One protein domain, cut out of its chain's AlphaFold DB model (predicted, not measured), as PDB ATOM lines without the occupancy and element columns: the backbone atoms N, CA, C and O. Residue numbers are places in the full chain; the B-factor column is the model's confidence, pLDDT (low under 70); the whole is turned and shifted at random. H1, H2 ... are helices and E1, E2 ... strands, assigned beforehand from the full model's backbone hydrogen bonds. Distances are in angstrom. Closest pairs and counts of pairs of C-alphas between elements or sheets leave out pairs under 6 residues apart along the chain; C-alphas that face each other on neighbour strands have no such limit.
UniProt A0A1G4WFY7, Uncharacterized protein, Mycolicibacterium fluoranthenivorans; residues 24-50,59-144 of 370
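AT A GLANCE: This is residues 24 to 50 and 59 to 144 of the 370 residues of an uncharacterized protein of Mycolicibacterium fluoranthenivorans (UniProt A0A1G4WFY7). A long helix, H1, packs on a two-stranded hairpin, E1 and E2, mainly at E1; the longest helix, H3, lies on the far side of the unnamed stretch 59 to 71, and short H2 sits close to its first end. Much of the rest is long winding links. The printed part has 113 residues, 49 of them, under half, in named elements, in the order H1, H2, H3, E1, E2; the strands are antiparallel and the class is mostly helix. It is compact, with a radius of gyration of the C-alphas of 15.4 A and spans of 40 by 40 by 28 A.

HOW THE PARTS SIT: Start at H1, residues 24 to 39, and look across to E1, residues 119 to 122: their closest C-alphas are those of Arg 32 and Pro 121, 5.6 A apart. E2, residues 140 to 143, is the antiparallel neighbour of E1 in a hairpin, with N 120 and O 142 at 2.9 A and N 140 and O 122 at 2.8 A, within hydrogen-bond range. H2, residues 72 to 76, and H3, residues 85 to 104, are close but not clearly touching; their closest C-alphas, of Ala 75 and Ile 85, are 5.8 A apart. H1 and H3 are apart. Every O i to N i+4 pair is within hydrogen-bond range in H1 and H3; in H2 it is 0 of 1, with 2 of 2 O i to N i+3 pairs.

IN THESE COORDINATES: Find C-alpha 24 at (35.935, -21.398, -40.090); from there H1 runs 22.2 A. H2 spans 7.1 A. From C-alpha 85 at (46.661, -37.335, -33.300) H3 runs 28.3 A. E1 spans 9.6 A and E2 9.8 A, ending at C-alpha 143, (36.119, -31.001, -33.751).

THE WHOLE: The C-alphas farthest apart, of Lys 49 and Gly 81, are 43.4 A apart. Residues 51 to 58 are not printed; C-alphas 50 and 59 are 19.7 A apart across the cut. The links H3 to E1 and E1 to E2 are long. The mean pLDDT of the printed part is 72.8; among residues under 70 are 41 to 50 and 75 to 83.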
ATOM      1  N   MET A  24      35.653 -20.022 -40.498       62.97
ATOM      2  CA  MET A  24      35.935 -21.398 -40.090       62.97
ATOM      3  C   MET A  24      35.143 -22.417 -40.919       62.97
ATOM      4  O   MET A  24      35.660 -23.483 -41.238       62.97
ATOM      5  N   HIS A  25      33.904 -22.094 -41.303       65.06
ATOM      6  CA  HIS A  25      33.076 -22.969 -42.132       65.06
ATOM      7  C   HIS A  25      33.586 -23.014 -43.579       65.06
ATOM      8  O   HIS A  25      33.656 -24.085 -44.179       65.06
ATOM      9  N   ALA A  26      33.991 -21.866 -44.131       69.44
ATOM     10  CA  ALA A  26      34.558 -21.790 -45.476       69.44
ATOM     11  C   ALA A  26      35.901 -22.536 -45.578       69.44
ATOM     12  O   ALA A  26      36.125 -23.280 -46.533       69.44
ATOM     13  N   ASP A  27      36.772 -22.386 -44.577       72.50
ATOM     14  CA  ASP A  27      38.071 -23.061 -44.548       72.50
ATOM     15  C   ASP A  27      37.920 -24.579 -44.346       72.50
ATOM     16  O   ASP A  27      38.593 -25.356 -45.027       72.50
ATOM     17  N   ALA A  28      36.973 -25.022 -43.510       73.62
ATOM     18  CA  ALA A  28      36.672 -26.443 -43.323       73.62
ATOM     19  C   ALA A  28      36.147 -27.114 -44.604       73.62
ATOM     20  O   ALA A  28      36.537 -28.240 -44.919       73.62
ATOM     21  N   LEU A  29      35.294 -26.423 -45.370       75.56
ATOM     22  CA  LEU A  29      34.816 -26.916 -46.665       75.56
ATOM     23  C   LEU A  29      35.968 -27.064 -47.665       75.56
ATOM     24  O   LEU A  29      36.113 -28.129 -48.259       75.56
ATOM     25  N   ARG A  30      36.845 -26.058 -47.780       75.31
ATOM     26  CA  ARG A  30      38.013 -26.131 -48.675       75.31
ATOM     27  C   ARG A  30      38.994 -27.228 -48.275       75.31
ATOM     28  O   ARG A  30      39.517 -27.922 -49.143       75.31
ATOM     29  N   ALA A  31      39.236 -27.408 -46.976       77.75
ATOM     30  CA  ALA A  31      40.061 -28.504 -46.477       77.75
ATOM     31  C   ALA A  31      39.456 -29.870 -46.841       77.75
ATOM     32  O   ALA A  31      40.188 -30.797 -47.187       77.75
ATOM     33  N   ARG A  32      38.123 -29.989 -46.815       80.00
ATOM     34  CA  ARG A  32      37.411 -31.212 -47.197       80.00
ATOM     35  C   ARG A  32      37.511 -31.476 -48.695       80.00
ATOM     36  O   ARG A  32      37.806 -32.600 -49.081       80.00
ATOM     37  N   ASP A  33      37.355 -30.456 -49.529       79.38
ATOM     38  CA  ASP A  33      37.513 -30.586 -50.983       79.38
ATOM     39  C   ASP A  33      38.953 -30.982 -51.353       79.38
ATOM     40  O   ASP A  33      39.180 -31.873 -52.175       79.38
ATOM     41  N   PHE A  34      39.945 -30.390 -50.677       77.75
ATOM     42  CA  PHE A  34      41.345 -30.786 -50.811       77.75
ATOM     43  C   PHE A  34      41.578 -32.243 -50.389       77.75
ATOM     44  O   PHE A  34      42.252 -32.984 -51.105       77.75
ATOM     45  N   LEU A  35      40.980 -32.681 -49.274       80.62
ATOM     46  CA  LEU A  35      41.054 -34.068 -48.821       80.62
ATOM     47  C   LEU A  35      40.445 -35.024 -49.856       80.62
ATOM     48  O   LEU A  35      41.102 -35.991 -50.222       80.62
ATOM     49  N   ARG A  36      39.249 -34.738 -50.385       81.94
ATOM     50  CA  ARG A  36      38.581 -35.553 -51.424       81.94
ATOM     51  C   ARG A  36      39.427 -35.720 -52.669       81.94
ATOM     52  O   ARG A  36      39.540 -36.821 -53.201       81.94
ATOM     53  N   LYS A  37      40.063 -34.633 -53.106       80.44
ATOM     54  CA  LYS A  37      40.970 -34.652 -54.253       80.44
ATOM     55  C   LYS A  37      42.152 -35.596 -54.029       80.44
ATOM     56  O   LYS A  37      42.566 -36.276 -54.961       80.44
ATOM     57  N   ILE A  38      42.689 -35.634 -52.811       75.94
ATOM     58  CA  ILE A  38      43.810 -36.510 -52.447       75.94
ATOM     59  C   ILE A  38      43.359 -37.966 -52.277       75.94
ATOM     60  O   ILE A  38      44.105 -38.874 -52.634       75.94
ATOM     61  N   THR A  39      42.157 -38.200 -51.750       79.31
ATOM     62  CA  THR A  39      41.647 -39.546 -51.444       79.31
ATOM     63  C   THR A  39      40.891 -40.208 -52.596       79.31
ATOM     64  O   THR A  39      40.603 -41.400 -52.522       79.31
ATOM     65  N   GLY A  40      40.555 -39.466 -53.656       75.50
ATOM     66  CA  GLY A  40      39.805 -39.979 -54.808       75.50
ATOM     67  C   GLY A  40      38.321 -40.249 -54.527       75.50
ATOM     68  O   GLY A  40      37.664 -40.926 -55.319       75.50
ATOM     69  N   VAL A  41      37.774 -39.742 -53.416       69.75
ATOM     70  CA  VAL A  41      36.348 -39.870 -53.070       69.75
ATOM     71  C   VAL A  41      35.543 -38.835 -53.870       69.75
ATOM     72  O   VAL A  41      35.790 -37.637 -53.760       69.75
ATOM     73  N   ALA A  42      34.600 -39.298 -54.699       57.44
ATOM     74  CA  ALA A  42      33.863 -38.466 -55.658       57.44
ATOM     75  C   ALA A  42      33.044 -37.329 -55.008       57.44
ATOM     76  O   ALA A  42      32.444 -37.494 -53.944       57.44
ATOM     77  N   GLU A  43      32.982 -36.182 -55.694       55.25
ATOM     78  CA  GLU A  43      32.210 -35.000 -55.298       55.25
ATOM     79  C   GLU A  43      30.697 -35.293 -55.283       55.25
ATOM     80  O   GLU A  43      30.107 -35.653 -56.301       55.25
ATOM     81  N   THR A  44      30.028 -35.089 -54.142       50.34
ATOM     82  CA  THR A  44      28.570 -34.908 -54.126       50.34
ATOM     83  C   THR A  44      28.249 -33.475 -54.558       50.34
ATOM     84  O   THR A  44      28.621 -32.503 -53.903       50.34
ATOM     85  N   ASN A  45      27.581 -33.364 -55.704       46.66
ATOM     86  CA  ASN A  45      27.587 -32.209 -56.607       46.66
ATOM     87  C   ASN A  45      26.775 -30.967 -56.161       46.66
ATOM     88  O   ASN A  45      26.673 -30.015 -56.930       46.66
ATOM     89  N   ASP A  46      26.215 -30.920 -54.946       45.44
ATOM     90  CA  ASP A  46      25.163 -29.929 -54.630       45.44
ATOM     91  C   ASP A  46      25.546 -28.832 -53.617       45.44
ATOM     92  O   ASP A  46      24.891 -27.795 -53.572       45.44
ATOM     93  N   ALA A  47      26.628 -28.975 -52.839       44.53
ATOM     94  CA  ALA A  47      26.995 -27.974 -51.817       44.53
ATOM     95  C   ALA A  47      28.111 -26.994 -52.241       44.53
ATOM     96  O   ALA A  47      28.282 -25.944 -51.622       44.53
ATOM     97  N   VAL A  48      28.874 -27.322 -53.288       42.81
ATOM     98  CA  VAL A  48      30.124 -26.620 -53.658       42.81
ATOM     99  C   VAL A  48      29.870 -25.364 -54.505       42.81
ATOM    100  O   VAL A  48      30.641 -24.408 -54.450       42.81
ATOM    101  N   LYS A  49      28.745 -25.289 -55.229       44.19
ATOM    102  CA  LYS A  49      28.425 -24.128 -56.082       44.19
ATOM    103  C   LYS A  49      28.035 -22.851 -55.323       44.19
ATOM    104  O   LYS A  49      28.016 -21.792 -55.937       44.19
ATOM    105  N   ALA A  50      27.745 -22.918 -54.022       43.94
ATOM    106  CA  ALA A  50      27.176 -21.788 -53.278       43.94
ATOM    107  C   ALA A  50      28.201 -20.837 -52.622       43.94
ATOM    108  O   ALA A  50      27.800 -19.811 -52.088       43.94
ATOM    109  N   THR A  59      45.197 -15.514 -49.325       57.91
ATOM    110  CA  THR A  59      45.930 -16.707 -49.781       57.91
ATOM    111  C   THR A  59      45.792 -17.812 -48.733       57.91
ATOM    112  O   THR A  59      46.093 -17.589 -47.563       57.91
ATOM    113  N   ARG A  60      45.328 -18.999 -49.137       66.31
ATOM    114  CA  ARG A  60      45.136 -20.161 -48.253       66.31
ATOM    115  C   ARG A  60      46.118 -21.268 -48.622       66.31
ATOM    116  O   ARG A  60      46.339 -21.514 -49.804       66.31
ATOM    117  N   THR A  61      46.650 -21.958 -47.619       67.12
ATOM    118  CA  THR A  61      47.496 -23.147 -47.802       67.12
ATOM    119  C   THR A  61      46.828 -24.326 -47.110       67.12
ATOM    120  O   THR A  61      46.530 -24.245 -45.923       67.12
ATOM    121  N   ALA A  62      46.579 -25.409 -47.848       72.25
ATOM    122  CA  ALA A  62      46.071 -26.662 -47.299       72.25
ATOM    123  C   ALA A  62      47.209 -27.687 -47.239       72.25
ATOM    124  O   ALA A  62      47.954 -27.845 -48.206       72.25
ATOM    125  N   ILE A  63      47.348 -28.371 -46.102       73.19
ATOM    126  CA  ILE A  63      48.379 -29.388 -45.878       73.19
ATOM    127  C   ILE A  63      47.680 -30.664 -45.421       73.19
ATOM    128  O   ILE A  63      46.916 -30.647 -44.458       73.19
ATOM    129  N   ALA A  64      47.941 -31.771 -46.113       80.31
ATOM    130  CA  ALA A  64      47.497 -33.094 -45.697       80.31
ATOM    131  C   ALA A  64      48.634 -33.770 -44.928       80.31
ATOM    132  O   ALA A  64      49.741 -33.905 -45.449       80.31
ATOM    133  N   VAL A  65      48.356 -34.193 -43.695       80.56
ATOM    134  CA  VAL A  65      49.317 -34.912 -42.854       80.56
ATOM    135  C   VAL A  65      48.830 -36.342 -42.676       80.56
ATOM    136  O   VAL A  65      47.729 -36.581 -42.183       80.56
ATOM    137  N   LEU A  66      49.658 -37.296 -43.089       81.25
ATOM    138  CA  LEU A  66      49.403 -38.716 -42.902       81.25
ATOM    139  C   LEU A  66      50.035 -39.168 -41.583       81.25
ATOM    140  O   LEU A  66      51.247 -39.051 -41.409       81.25
ATOM    141  N   VAL A  67      49.227 -39.720 -40.678       80.25
ATOM    142  CA  VAL A  67      49.708 -40.241 -39.394       80.25
ATOM    143  C   VAL A  67      49.345 -41.723 -39.266       80.25
ATOM    144  O   VAL A  67      48.161 -42.063 -39.341       80.25
ATOM    145  N   PRO A  68      50.322 -42.627 -39.066       79.75
ATOM    146  CA  PRO A  68      50.039 -44.041 -38.870       79.75
ATOM    147  C   PRO A  68      49.380 -44.276 -37.505       79.75
ATOM    148  O   PRO A  68      49.865 -43.810 -36.474       79.75
ATOM    149  N   VAL A  69      48.294 -45.050 -37.488       75.69
ATOM    150  CA  VAL A  69      47.563 -45.400 -36.261       75.69
ATOM    151  C   VAL A  69      47.400 -46.908 -36.131       75.69
ATOM    152  O   VAL A  69      47.153 -47.606 -37.108       75.69
ATOM    153  N   LYS A  70      47.503 -47.426 -34.899       74.94
ATOM    154  CA  LYS A  70      47.306 -48.861 -34.613       74.94
ATOM    155  C   LYS A  70      45.866 -49.319 -34.855       74.94
ATOM    156  O   LYS A  70      45.628 -50.483 -35.151       74.94
ATOM    157  N   SER A  71      44.901 -48.421 -34.667       77.38
ATOM    158  CA  SER A  71      43.485 -48.665 -34.927       77.38
ATOM    159  C   SER A  71      42.736 -47.343 -35.076       77.38
ATOM    160  O   SER A  71      43.190 -46.302 -34.597       77.38
ATOM    161  N   ARG A  72      41.541 -47.391 -35.674       75.81
ATOM    162  CA  ARG A  72      40.642 -46.232 -35.784       75.81
ATOM    163  C   ARG A  72      40.326 -45.615 -34.421       75.81
ATOM    164  O   ARG A  72      40.345 -44.401 -34.274       75.81
ATOM    165  N   ALA A  73      40.062 -46.447 -33.413       75.00
ATOM    166  CA  ALA A  73      39.730 -45.978 -32.068       75.00
ATOM    167  C   ALA A  73      40.875 -45.168 -31.434       75.00
ATOM    168  O   ALA A  73      40.613 -44.153 -30.791       75.00
ATOM    169  N   ALA A  74      42.128 -45.569 -31.675       71.25
ATOM    170  CA  ALA A  74      43.306 -44.872 -31.161       71.25
ATOM    171  C   ALA A  74      43.479 -43.460 -31.751       71.25
ATOM    172  O   ALA A  74      44.055 -42.604 -31.089       71.25
ATOM    173  N   ALA A  75      42.956 -43.204 -32.957       69.69
ATOM    174  CA  ALA A  75      42.998 -41.883 -33.586       69.69
ATOM    175  C   ALA A  75      42.053 -40.867 -32.913       69.69
ATOM    176  O   ALA A  75      42.352 -39.681 -32.889       69.69
ATOM    177  N   PHE A  76      40.921 -41.323 -32.362       68.50
ATOM    178  CA  PHE A  76      39.891 -40.444 -31.783       68.50
ATOM    179  C   PHE A  76      39.928 -40.354 -30.263       68.50
ATOM    180  O   PHE A  76      39.441 -39.389 -29.682       68.50
ATOM    181  N   ARG A  77      40.424 -41.400 -29.606       65.31
ATOM    182  CA  ARG A  77      40.493 -41.491 -28.151       65.31
ATOM    183  C   ARG A  77      41.855 -42.055 -27.788       65.31
ATOM    184  O   ARG A  77      41.977 -43.278 -27.658       65.31
ATOM    185  N   PRO A  78      42.885 -41.204 -27.654       58.72
ATOM    186  CA  PRO A  78      44.142 -41.679 -27.111       58.72
ATOM    187  C   PRO A  78      43.877 -42.301 -25.726       58.72
ATOM    188  O   PRO A  78      43.065 -41.778 -24.953       58.72
ATOM    189  N   PRO A  79      44.511 -43.440 -25.392       56.16
ATOM    190  CA  PRO A  79      44.522 -43.953 -24.028       56.16
ATOM    191  C   PRO A  79      44.946 -42.856 -23.044       56.16
ATOM    192  O   PRO A  79      45.712 -41.964 -23.402       56.16
ATOM    193  N   ARG A  80      44.467 -42.910 -21.795       52.56
ATOM    194  CA  ARG A  80      44.799 -41.908 -20.765       52.56
ATOM    195  C   ARG A  80      46.317 -41.674 -20.703       52.56
ATOM    196  O   ARG A  80      47.067 -42.621 -20.486       52.56
ATOM    197  N   GLY A  81      46.742 -40.423 -20.884       53.19
ATOM    198  CA  GLY A  81      48.157 -40.030 -20.872       53.19
ATOM    199  C   GLY A  81      48.902 -40.186 -22.206       53.19
ATOM    200  O   GLY A  81      50.100 -39.928 -22.243       53.19
ATOM    201  N   MET A  82      48.234 -40.591 -23.291       60.59
ATOM    202  CA  MET A  82      48.797 -40.554 -24.645       60.59
ATOM    203  C   MET A  82      48.403 -39.269 -25.380       60.59
ATOM    204  O   MET A  82      47.330 -38.713 -25.156       60.59
ATOM    205  N   ILE A  83      49.292 -38.818 -26.264       65.88
ATOM    206  CA  ILE A  83      49.119 -37.629 -27.106       65.88
ATOM    207  C   ILE A  83      48.082 -37.936 -28.193       65.88
ATOM    208  O   ILE A  83      48.131 -39.006 -28.807       65.88
ATOM    209  N   ASP A  84      47.134 -37.029 -28.426       75.56
ATOM    210  CA  ASP A  84      46.157 -37.177 -29.503       75.56
ATOM    211  C   ASP A  84      46.786 -36.909 -30.884       75.56
ATOM    212  O   ASP A  84      47.818 -36.250 -31.025       75.56
ATOM    213  N   ILE A  85      46.145 -37.428 -31.931       77.62
ATOM    214  CA  ILE A  85      46.661 -37.335 -33.300       77.62
ATOM    215  C   ILE A  85      46.758 -35.894 -33.813       77.62
ATOM    216  O   ILE A  85      47.653 -35.599 -34.601       77.62
ATOM    217  N   VAL A  86      45.883 -34.989 -33.365       78.69
ATOM    218  CA  VAL A  86      45.892 -33.591 -33.809       78.69
ATOM    219  C   VAL A  86      47.081 -32.862 -33.196       78.69
ATOM    220  O   VAL A  86      47.756 -32.122 -33.904       78.69
ATOM    221  N   THR A  87      47.413 -33.139 -31.934       76.25
ATOM    222  CA  THR A  87      48.648 -32.637 -31.315       76.25
ATOM    223  C   THR A  87      49.892 -33.097 -32.085       76.25
ATOM    224  O   THR A  87      50.769 -32.285 -32.376       76.25
ATOM    225  N   VAL A  88      49.955 -34.367 -32.511       77.75
ATOM    226  CA  VAL A  88      51.068 -34.856 -33.355       77.75
ATOM    227  C   VAL A  88      51.124 -34.114 -34.695       77.75
ATOM    228  O   VAL A  88      52.199 -33.693 -35.122       77.75
ATOM    229  N   VAL A  89      49.978 -33.918 -35.356       80.12
ATOM    230  CA  VAL A  89      49.885 -33.147 -36.609       80.12
ATOM    231  C   VAL A  89      50.369 -31.711 -36.404       80.12
ATOM    232  O   VAL A  89      51.150 -31.207 -37.210       80.12
ATOM    233  N   GLN A  90      49.963 -31.063 -35.316       82.81
ATOM    234  CA  GLN A  90      50.372 -29.704 -34.974       82.81
ATOM    235  C   GLN A  90      51.891 -29.592 -34.771       82.81
ATOM    236  O   GLN A  90      52.496 -28.622 -35.238       82.81
ATOM    237  N   TRP A  91      52.525 -30.591 -34.148       78.06
ATOM    238  CA  TRP A  91      53.986 -30.647 -34.019       78.06
ATOM    239  C   TRP A  91      54.674 -30.759 -35.377       78.06
ATOM    240  O   TRP A  91      55.571 -29.970 -35.665       78.06
ATOM    241  N   ILE A  92      54.205 -31.666 -36.243       79.31
ATOM    242  CA  ILE A  92      54.747 -31.832 -37.601       79.31
ATOM    243  C   ILE A  92      54.632 -30.524 -38.394       79.31
ATOM    244  O   ILE A  92      55.592 -30.107 -39.041       79.31
ATOM    245  N   LEU A  93      53.477 -29.855 -38.333       79.94
ATOM    246  CA  LEU A  93      53.259 -28.576 -39.011       79.94
ATOM    247  C   LEU A  93      54.176 -27.477 -38.466       79.94
ATOM    248  O   LEU A  93      54.763 -26.728 -39.246       79.94
ATOM    249  N   SER A  94      54.339 -27.402 -37.145       77.38
ATOM    250  CA  SER A  94      55.246 -26.444 -36.506       77.38
ATOM    251  C   SER A  94      56.695 -26.657 -36.932       77.38
ATOM    252  O   SER A  94      57.388 -25.693 -37.260       77.38
ATOM    253  N   ASP A  95      57.151 -27.909 -36.972       78.38
ATOM    254  CA  ASP A  95      58.513 -28.242 -37.382       78.38
ATOM    255  C   ASP A  95      58.734 -28.008 -38.879       78.38
ATOM    256  O   ASP A  95      59.785 -27.491 -39.258       78.38
ATOM    257  N   LEU A  96      57.740 -28.282 -39.731       77.69
ATOM    258  CA  LEU A  96      57.794 -27.944 -41.155       77.69
ATOM    259  C   LEU A  96      57.928 -26.430 -41.362       77.69
ATOM    260  O   LEU A  96      58.787 -25.978 -42.116       77.69
ATOM    261  N   VAL A  97      57.108 -25.636 -40.675       76.25
ATOM    262  CA  VAL A  97      57.147 -24.168 -40.753       76.25
ATOM    263  C   VAL A  97      58.483 -23.631 -40.253       76.25
ATOM    264  O   VAL A  97      59.074 -22.757 -40.892       76.25
ATOM    265  N   ARG A  98      59.007 -24.187 -39.157       73.81
ATOM    266  CA  ARG A  98      60.338 -23.850 -38.646       73.81
ATOM    267  C   ARG A  98      61.431 -24.209 -39.655       73.81
ATOM    268  O   ARG A  98      62.306 -23.384 -39.905       73.81
ATOM    269  N   ALA A  99      61.374 -25.391 -40.264       67.69
ATOM    270  CA  ALA A  99      62.332 -25.823 -41.279       67.69
ATOM    271  C   ALA A  99      62.290 -24.924 -42.524       67.69
ATOM    272  O   ALA A  99      63.340 -24.530 -43.036       67.69
ATOM    273  N   LEU A 100      61.097 -24.535 -42.979       67.56
ATOM    274  CA  LEU A 100      60.922 -23.580 -44.074       67.56
ATOM    275  C   LEU A 100      61.496 -22.210 -43.712       67.56
ATOM    276  O   LEU A 100      62.251 -21.647 -44.501       67.56
ATOM    277  N   ARG A 101      61.221 -21.696 -42.509       82.31
ATOM    278  CA  ARG A 101      61.788 -20.429 -42.019       82.31
ATOM    279  C   ARG A 101      63.318 -20.458 -42.034       82.31
ATOM    280  O   ARG A 101      63.934 -19.536 -42.554       82.31
ATOM    281  N   ILE A 102      63.922 -21.526 -41.511       67.31
ATOM    282  CA  ILE A 102      65.383 -21.690 -41.458       67.31
ATOM    283  C   ILE A 102      65.984 -21.786 -42.867       67.31
ATOM    284  O   ILE A 102      66.975 -21.126 -43.156       67.31
ATOM    285  N   SER A 103      65.395 -22.605 -43.739       64.88
ATOM    286  CA  SER A 103      65.954 -22.888 -45.070       64.88
ATOM    287  C   SER A 103      65.757 -21.759 -46.080       64.88
ATOM    288  O   SER A 103      66.578 -21.605 -46.982       64.88
ATOM    289  N   THR A 104      64.687 -20.975 -45.947       78.38
ATOM    290  CA  THR A 104      64.325 -19.928 -46.920       78.38
ATOM    291  C   THR A 104      64.558 -18.509 -46.409       78.38
ATOM    292  O   THR A 104      64.543 -17.573 -47.202       78.38
ATOM    293  N   GLY A 105      64.715 -18.321 -45.095       68.75
ATOM    294  CA  GLY A 105      64.708 -16.998 -44.463       68.75
ATOM    295  C   GLY A 105      63.339 -16.306 -44.481       68.75
ATOM    296  O   GLY A 105      63.234 -15.153 -44.067       68.75
ATOM    297  N   ALA A 106      62.281 -16.974 -44.957       68.12
ATOM    298  CA  ALA A 106      60.947 -16.395 -45.013       68.12
ATOM    299  C   ALA A 106      60.406 -16.117 -43.603       68.12
ATOM    300  O   ALA A 106      60.473 -16.974 -42.721       68.12
ATOM    301  N   ALA A 107      59.799 -14.943 -43.408       75.31
ATOM    302  CA  ALA A 107      59.151 -14.539 -42.159       75.31
ATOM    303  C   ALA A 107      57.800 -15.259 -41.959       75.31
ATOM    304  O   ALA A 107      56.734 -14.648 -41.938       75.31
ATOM    305  N   LEU A 108      57.838 -16.589 -41.857       73.94
ATOM    306  CA  LEU A 108      56.668 -17.416 -41.568       73.94
ATOM    307  C   LEU A 108      56.357 -17.343 -40.075       73.94
ATOM    308  O   LEU A 108      57.266 -17.496 -39.264       73.94
ATOM    309  N   ARG A 109      55.090 -17.166 -39.698       75.19
ATOM    310  CA  ARG A 109      54.630 -17.249 -38.302       75.19
ATOM    311  C   ARG A 109      54.580 -18.711 -37.836       75.19
ATOM    312  O   ARG A 109      54.337 -19.582 -38.662       75.19
ATOM    313  N   ASP A 110      54.813 -18.989 -36.551       75.69
ATOM    314  CA  ASP A 110      54.571 -20.328 -35.980       75.69
ATOM    315  C   ASP A 110      53.096 -20.750 -36.157       75.69
ATOM    316  O   ASP A 110      52.214 -19.894 -36.246       75.69
ATOM    317  N   VAL A 111      52.837 -22.066 -36.220       78.69
ATOM    318  CA  VAL A 111      51.487 -22.649 -36.380       78.69
ATOM    319  C   VAL A 111      51.075 -23.380 -35.096       78.69
ATOM    320  O   VAL A 111      51.229 -24.599 -34.975       78.69
ATOM    321  N   PRO A 112      50.599 -22.634 -34.096       76.06
ATOM    322  CA  PRO A 112      50.050 -23.195 -32.871       76.06
ATOM    323  C   PRO A 112      48.712 -23.916 -33.101       76.06
ATOM    324  O   PRO A 112      48.073 -23.770 -34.145       76.06
ATOM    325  N   TYR A 113      48.293 -24.716 -32.119       78.12
ATOM    326  CA  TYR A 113      47.111 -25.581 -32.210       78.12
ATOM    327  C   TYR A 113      45.814 -24.795 -32.446       78.12
ATOM    328  O   TYR A 113      44.962 -25.188 -33.237       78.12
ATOM    329  N   GLU A 114      45.700 -23.634 -31.822       75.69
ATOM    330  CA  GLU A 114      44.539 -22.755 -31.810       75.69
ATOM    331  C   GLU A 114      44.395 -21.990 -33.132       75.69
ATOM    332  O   GLU A 114      43.308 -21.527 -33.473       75.69
ATOM    333  N   MET A 115      45.469 -21.926 -33.930       75.12
ATOM    334  CA  MET A 115      45.418 -21.442 -35.310       75.12
ATOM    335  C   MET A 115      44.893 -22.492 -36.296       75.12
ATOM    336  O   MET A 115      44.582 -22.142 -37.438       75.12
ATOM    337  N   LEU A 116      44.779 -23.764 -35.897       75.25
ATOM    338  CA  LEU A 116      44.153 -24.776 -36.741       75.25
ATOM    339  C   LEU A 116      42.655 -24.493 -36.852       75.25
ATOM    340  O   LEU A 116      41.983 -24.191 -35.860       75.25
ATOM    341  N   THR A 117      42.111 -24.643 -38.063       74.88
ATOM    342  CA  THR A 117      40.662 -24.642 -38.261       74.88
ATOM    343  C   THR A 117      40.071 -25.719 -37.355       74.88
ATOM    344  O   THR A 117      40.471 -26.880 -37.454       74.88
ATOM    345  N   PRO A 118      39.121 -25.393 -36.470       73.00
ATOM    346  CA  PRO A 118      38.704 -26.352 -35.458       73.00
ATOM    347  C   PRO A 118      37.773 -27.443 -35.978       73.00
ATOM    348  O   PRO A 118      37.318 -28.286 -35.216       73.00
ATOM    349  N   VAL A 119      37.477 -27.429 -37.272       78.06
ATOM    350  CA  VAL A 119      36.793 -28.506 -37.969       78.06
ATOM    351  C   VAL A 119      37.806 -29.079 -38.949       78.06
ATOM    352  O   VAL A 119      38.041 -28.505 -40.011       78.06
ATOM    353  N   VAL A 120      38.430 -30.195 -38.572       79.56
ATOM    354  CA  VAL A 120      39.462 -30.854 -39.380       79.56
ATOM    355  C   VAL A 120      38.851 -32.088 -40.053       79.56
ATOM    356  O   VAL A 120      38.476 -33.038 -39.355       79.56
ATOM    357  N   PRO A 121      38.716 -32.107 -41.391       84.50
ATOM    358  CA  PRO A 121      38.269 -33.294 -42.102       84.50
ATOM    359  C   PRO A 121      39.370 -34.360 -42.081       84.50
ATOM    360  O   PRO A 121      40.547 -34.066 -42.280       84.50
ATOM    361  N   ALA A 122      38.983 -35.611 -41.855       85.38
ATOM    362  CA  ALA A 122      39.881 -36.755 -41.788       85.38
ATOM    363  C   ALA A 122      39.308 -37.941 -42.571       85.38
ATOM    364  O   ALA A 122      38.096 -38.156 -42.618       85.38
ATOM    365  N   SER A 123      40.189 -38.747 -43.156       86.06
ATOM    366  CA  SER A 123      39.838 -40.027 -43.773       86.06
ATOM    367  C   SER A 123      40.810 -41.105 -43.305       86.06
ATOM    368  O   SER A 123      41.935 -40.805 -42.902       86.06
ATOM    369  N   PHE A 124      40.362 -42.356 -43.330       85.88
ATOM    370  CA  PHE A 124      41.185 -43.517 -43.008       85.88
ATOM    371  C   PHE A 124      41.504 -44.270 -44.284       85.88
ATOM    372  O   PHE A 124      40.667 -44.365 -45.180       85.88
ATOM    373  N   ALA A 125      42.703 -44.831 -44.332       84.06
ATOM    374  CA  ALA A 125      43.107 -45.738 -45.384       84.06
ATOM    375  C   ALA A 125      43.748 -46.987 -44.793       84.06
ATOM    376  O   ALA A 125      44.283 -46.968 -43.682       84.06
ATOM    377  N   SER A 126      43.718 -48.062 -45.572       83.62
ATOM    378  CA  SER A 126      44.497 -49.270 -45.318       83.62
ATOM    379  C   SER A 126      45.388 -49.569 -46.521       83.62
ATOM    380  O   SER A 126      44.988 -49.331 -47.660       83.62
ATOM    381  N   GLY A 127      46.604 -50.045 -46.260       78.88
ATOM    382  CA  GLY A 127      47.595 -50.402 -47.275       78.88
ATOM    383  C   GLY A 127      49.013 -50.366 -46.706       78.88
ATOM    384  O   GLY A 127      49.219 -49.978 -45.554       78.88
ATOM    385  N   SER A 128      49.985 -50.808 -47.501       73.31
ATOM    386  CA  SER A 128      51.403 -50.851 -47.116       73.31
ATOM    387  C   SER A 128      52.167 -49.576 -47.477       73.31
ATOM    388  O   SER A 128      53.205 -49.304 -46.879       73.31
ATOM    389  N   ASP A 129      51.662 -48.797 -48.436       71.81
ATOM    390  CA  ASP A 129      52.262 -47.557 -48.931       71.81
ATOM    391  C   ASP A 129      51.208 -46.626 -49.556       71.81
ATOM    392  O   ASP A 129      50.060 -47.011 -49.775       71.81
ATOM    393  N   TRP A 130      51.610 -45.394 -49.878       66.75
ATOM    394  CA  TRP A 130      50.715 -44.372 -50.430       66.75
ATOM    395  C   TRP A 130      49.995 -44.800 -51.716       66.75
ATOM    396  O   TRP A 130      48.823 -44.486 -51.902       66.75
ATOM    397  N   ALA A 131      50.685 -45.520 -52.604       72.88
ATOM    398  CA  ALA A 131      50.132 -45.939 -53.890       72.88
ATOM    399  C   ALA A 131      49.088 -47.062 -53.747       72.88
ATOM    400  O   ALA A 131      48.227 -47.214 -54.610       72.88
ATOM    401  N   SER A 132      49.156 -47.831 -52.658       77.81
ATOM    402  CA  SER A 132      48.252 -48.943 -52.342       77.81
ATOM    403  C   SER A 132      47.144 -48.582 -51.351       77.81
ATOM    404  O   SER A 132      46.332 -49.444 -51.007       77.81
ATOM    405  N   PHE A 133      47.081 -47.330 -50.889       82.12
ATOM    406  CA  PHE A 133      46.070 -46.898 -49.933       82.12
ATOM    407  C   PHE A 133      44.665 -46.925 -50.523       82.12
ATOM    408  O   PHE A 133      44.323 -46.194 -51.450       82.12
ATOM    409  N   GLN A 134      43.818 -47.741 -49.902       83.25
ATOM    410  CA  GLN A 134      42.380 -47.731 -50.127       83.25
ATOM    411  C   GLN A 134      41.726 -46.866 -49.055       83.25
ATOM    412  O   GLN A 134      41.647 -47.268 -47.891       83.25
ATOM    413  N   PHE A 135      41.301 -45.666 -49.449       83.25
ATOM    414  CA  PHE A 135      40.617 -44.726 -48.569       83.25
ATOM    415  C   PHE A 135      39.154 -45.123 -48.353       83.25
ATOM    416  O   PHE A 135      38.462 -45.571 -49.268       83.25
ATOM    417  N   GLU A 136      38.666 -44.938 -47.128       83.62
ATOM    418  CA  GLU A 136      37.253 -45.117 -46.806       83.62
ATOM    419  C   GLU A 136      36.396 -44.071 -47.540       83.62
ATOM    420  O   GLU A 136      36.727 -42.887 -47.586       83.62
ATOM    421  N   ALA A 137      35.229 -44.494 -48.039       73.62
ATOM    422  CA  ALA A 137      34.267 -43.592 -48.676       73.62
ATOM    423  C   ALA A 137      33.638 -42.582 -47.695       73.62
ATOM    424  O   ALA A 137      33.111 -41.552 -48.111       73.62
ATOM    425  N   LYS A 138      33.652 -42.883 -46.388       78.56
ATOM    426  CA  LYS A 138      33.051 -42.036 -45.354       78.56
ATOM    427  C   LYS A 138      34.111 -41.171 -44.677       78.56
ATOM    428  O   LYS A 138      34.919 -41.665 -43.893       78.56
ATOM    429  N   GLU A 139      34.025 -39.868 -44.917       80.38
ATOM    430  CA  GLU A 139      34.816 -38.860 -44.212       80.38
ATOM    431  C   GLU A 139      34.408 -38.754 -42.741       80.38
ATOM    432  O   GLU A 139      33.250 -38.955 -42.357       80.38
ATOM    433  N   GLN A 140      35.385 -38.415 -41.911       81.38
ATOM    434  CA  GLN A 140      35.210 -38.082 -40.509       81.38
ATOM    435  C   GLN A 140      35.539 -36.610 -40.284       81.38
ATOM    436  O   GLN A 140      36.334 -36.017 -41.009       81.38
ATOM    437  N   THR A 141      34.948 -36.038 -39.243       78.62
ATOM    438  CA  THR A 141      35.220 -34.667 -38.820       78.62
ATOM    439  C   THR A 141      35.752 -34.699 -37.399       78.62
ATOM    440  O   THR A 141      35.081 -35.199 -36.497       78.62
ATOM    441  N   LEU A 142      36.949 -34.158 -37.204       75.75
ATOM    442  CA  LEU A 142      37.504 -33.871 -35.890       75.75
ATOM    443  C   LEU A 142      37.086 -32.452 -35.498       75.75
ATOM    444  O   LEU A 142      37.306 -31.513 -36.263       75.75
ATOM    445  N   VAL A 143      36.472 -32.307 -34.323       73.00
ATOM    446  CA  VAL A 143      36.119 -31.001 -33.751       73.00
ATOM    447  C   VAL A 143      37.110 -30.686 -32.641       73.00
ATOM    448  O   VAL A 143      37.219 -31.445 -31.677       73.00
ATOM    449  N   LEU A 144      37.850 -29.592 -32.797       75.12
ATOM    450  CA  LEU A 144      38.876 -29.166 -31.855       75.12
ATOM    451  C   LEU A 144      38.240 -28.356 -30.703       75.12
ATOM    452  O   LEU A 144      37.250 -27.651 -30.913       75.12
TER     453      LEU A 144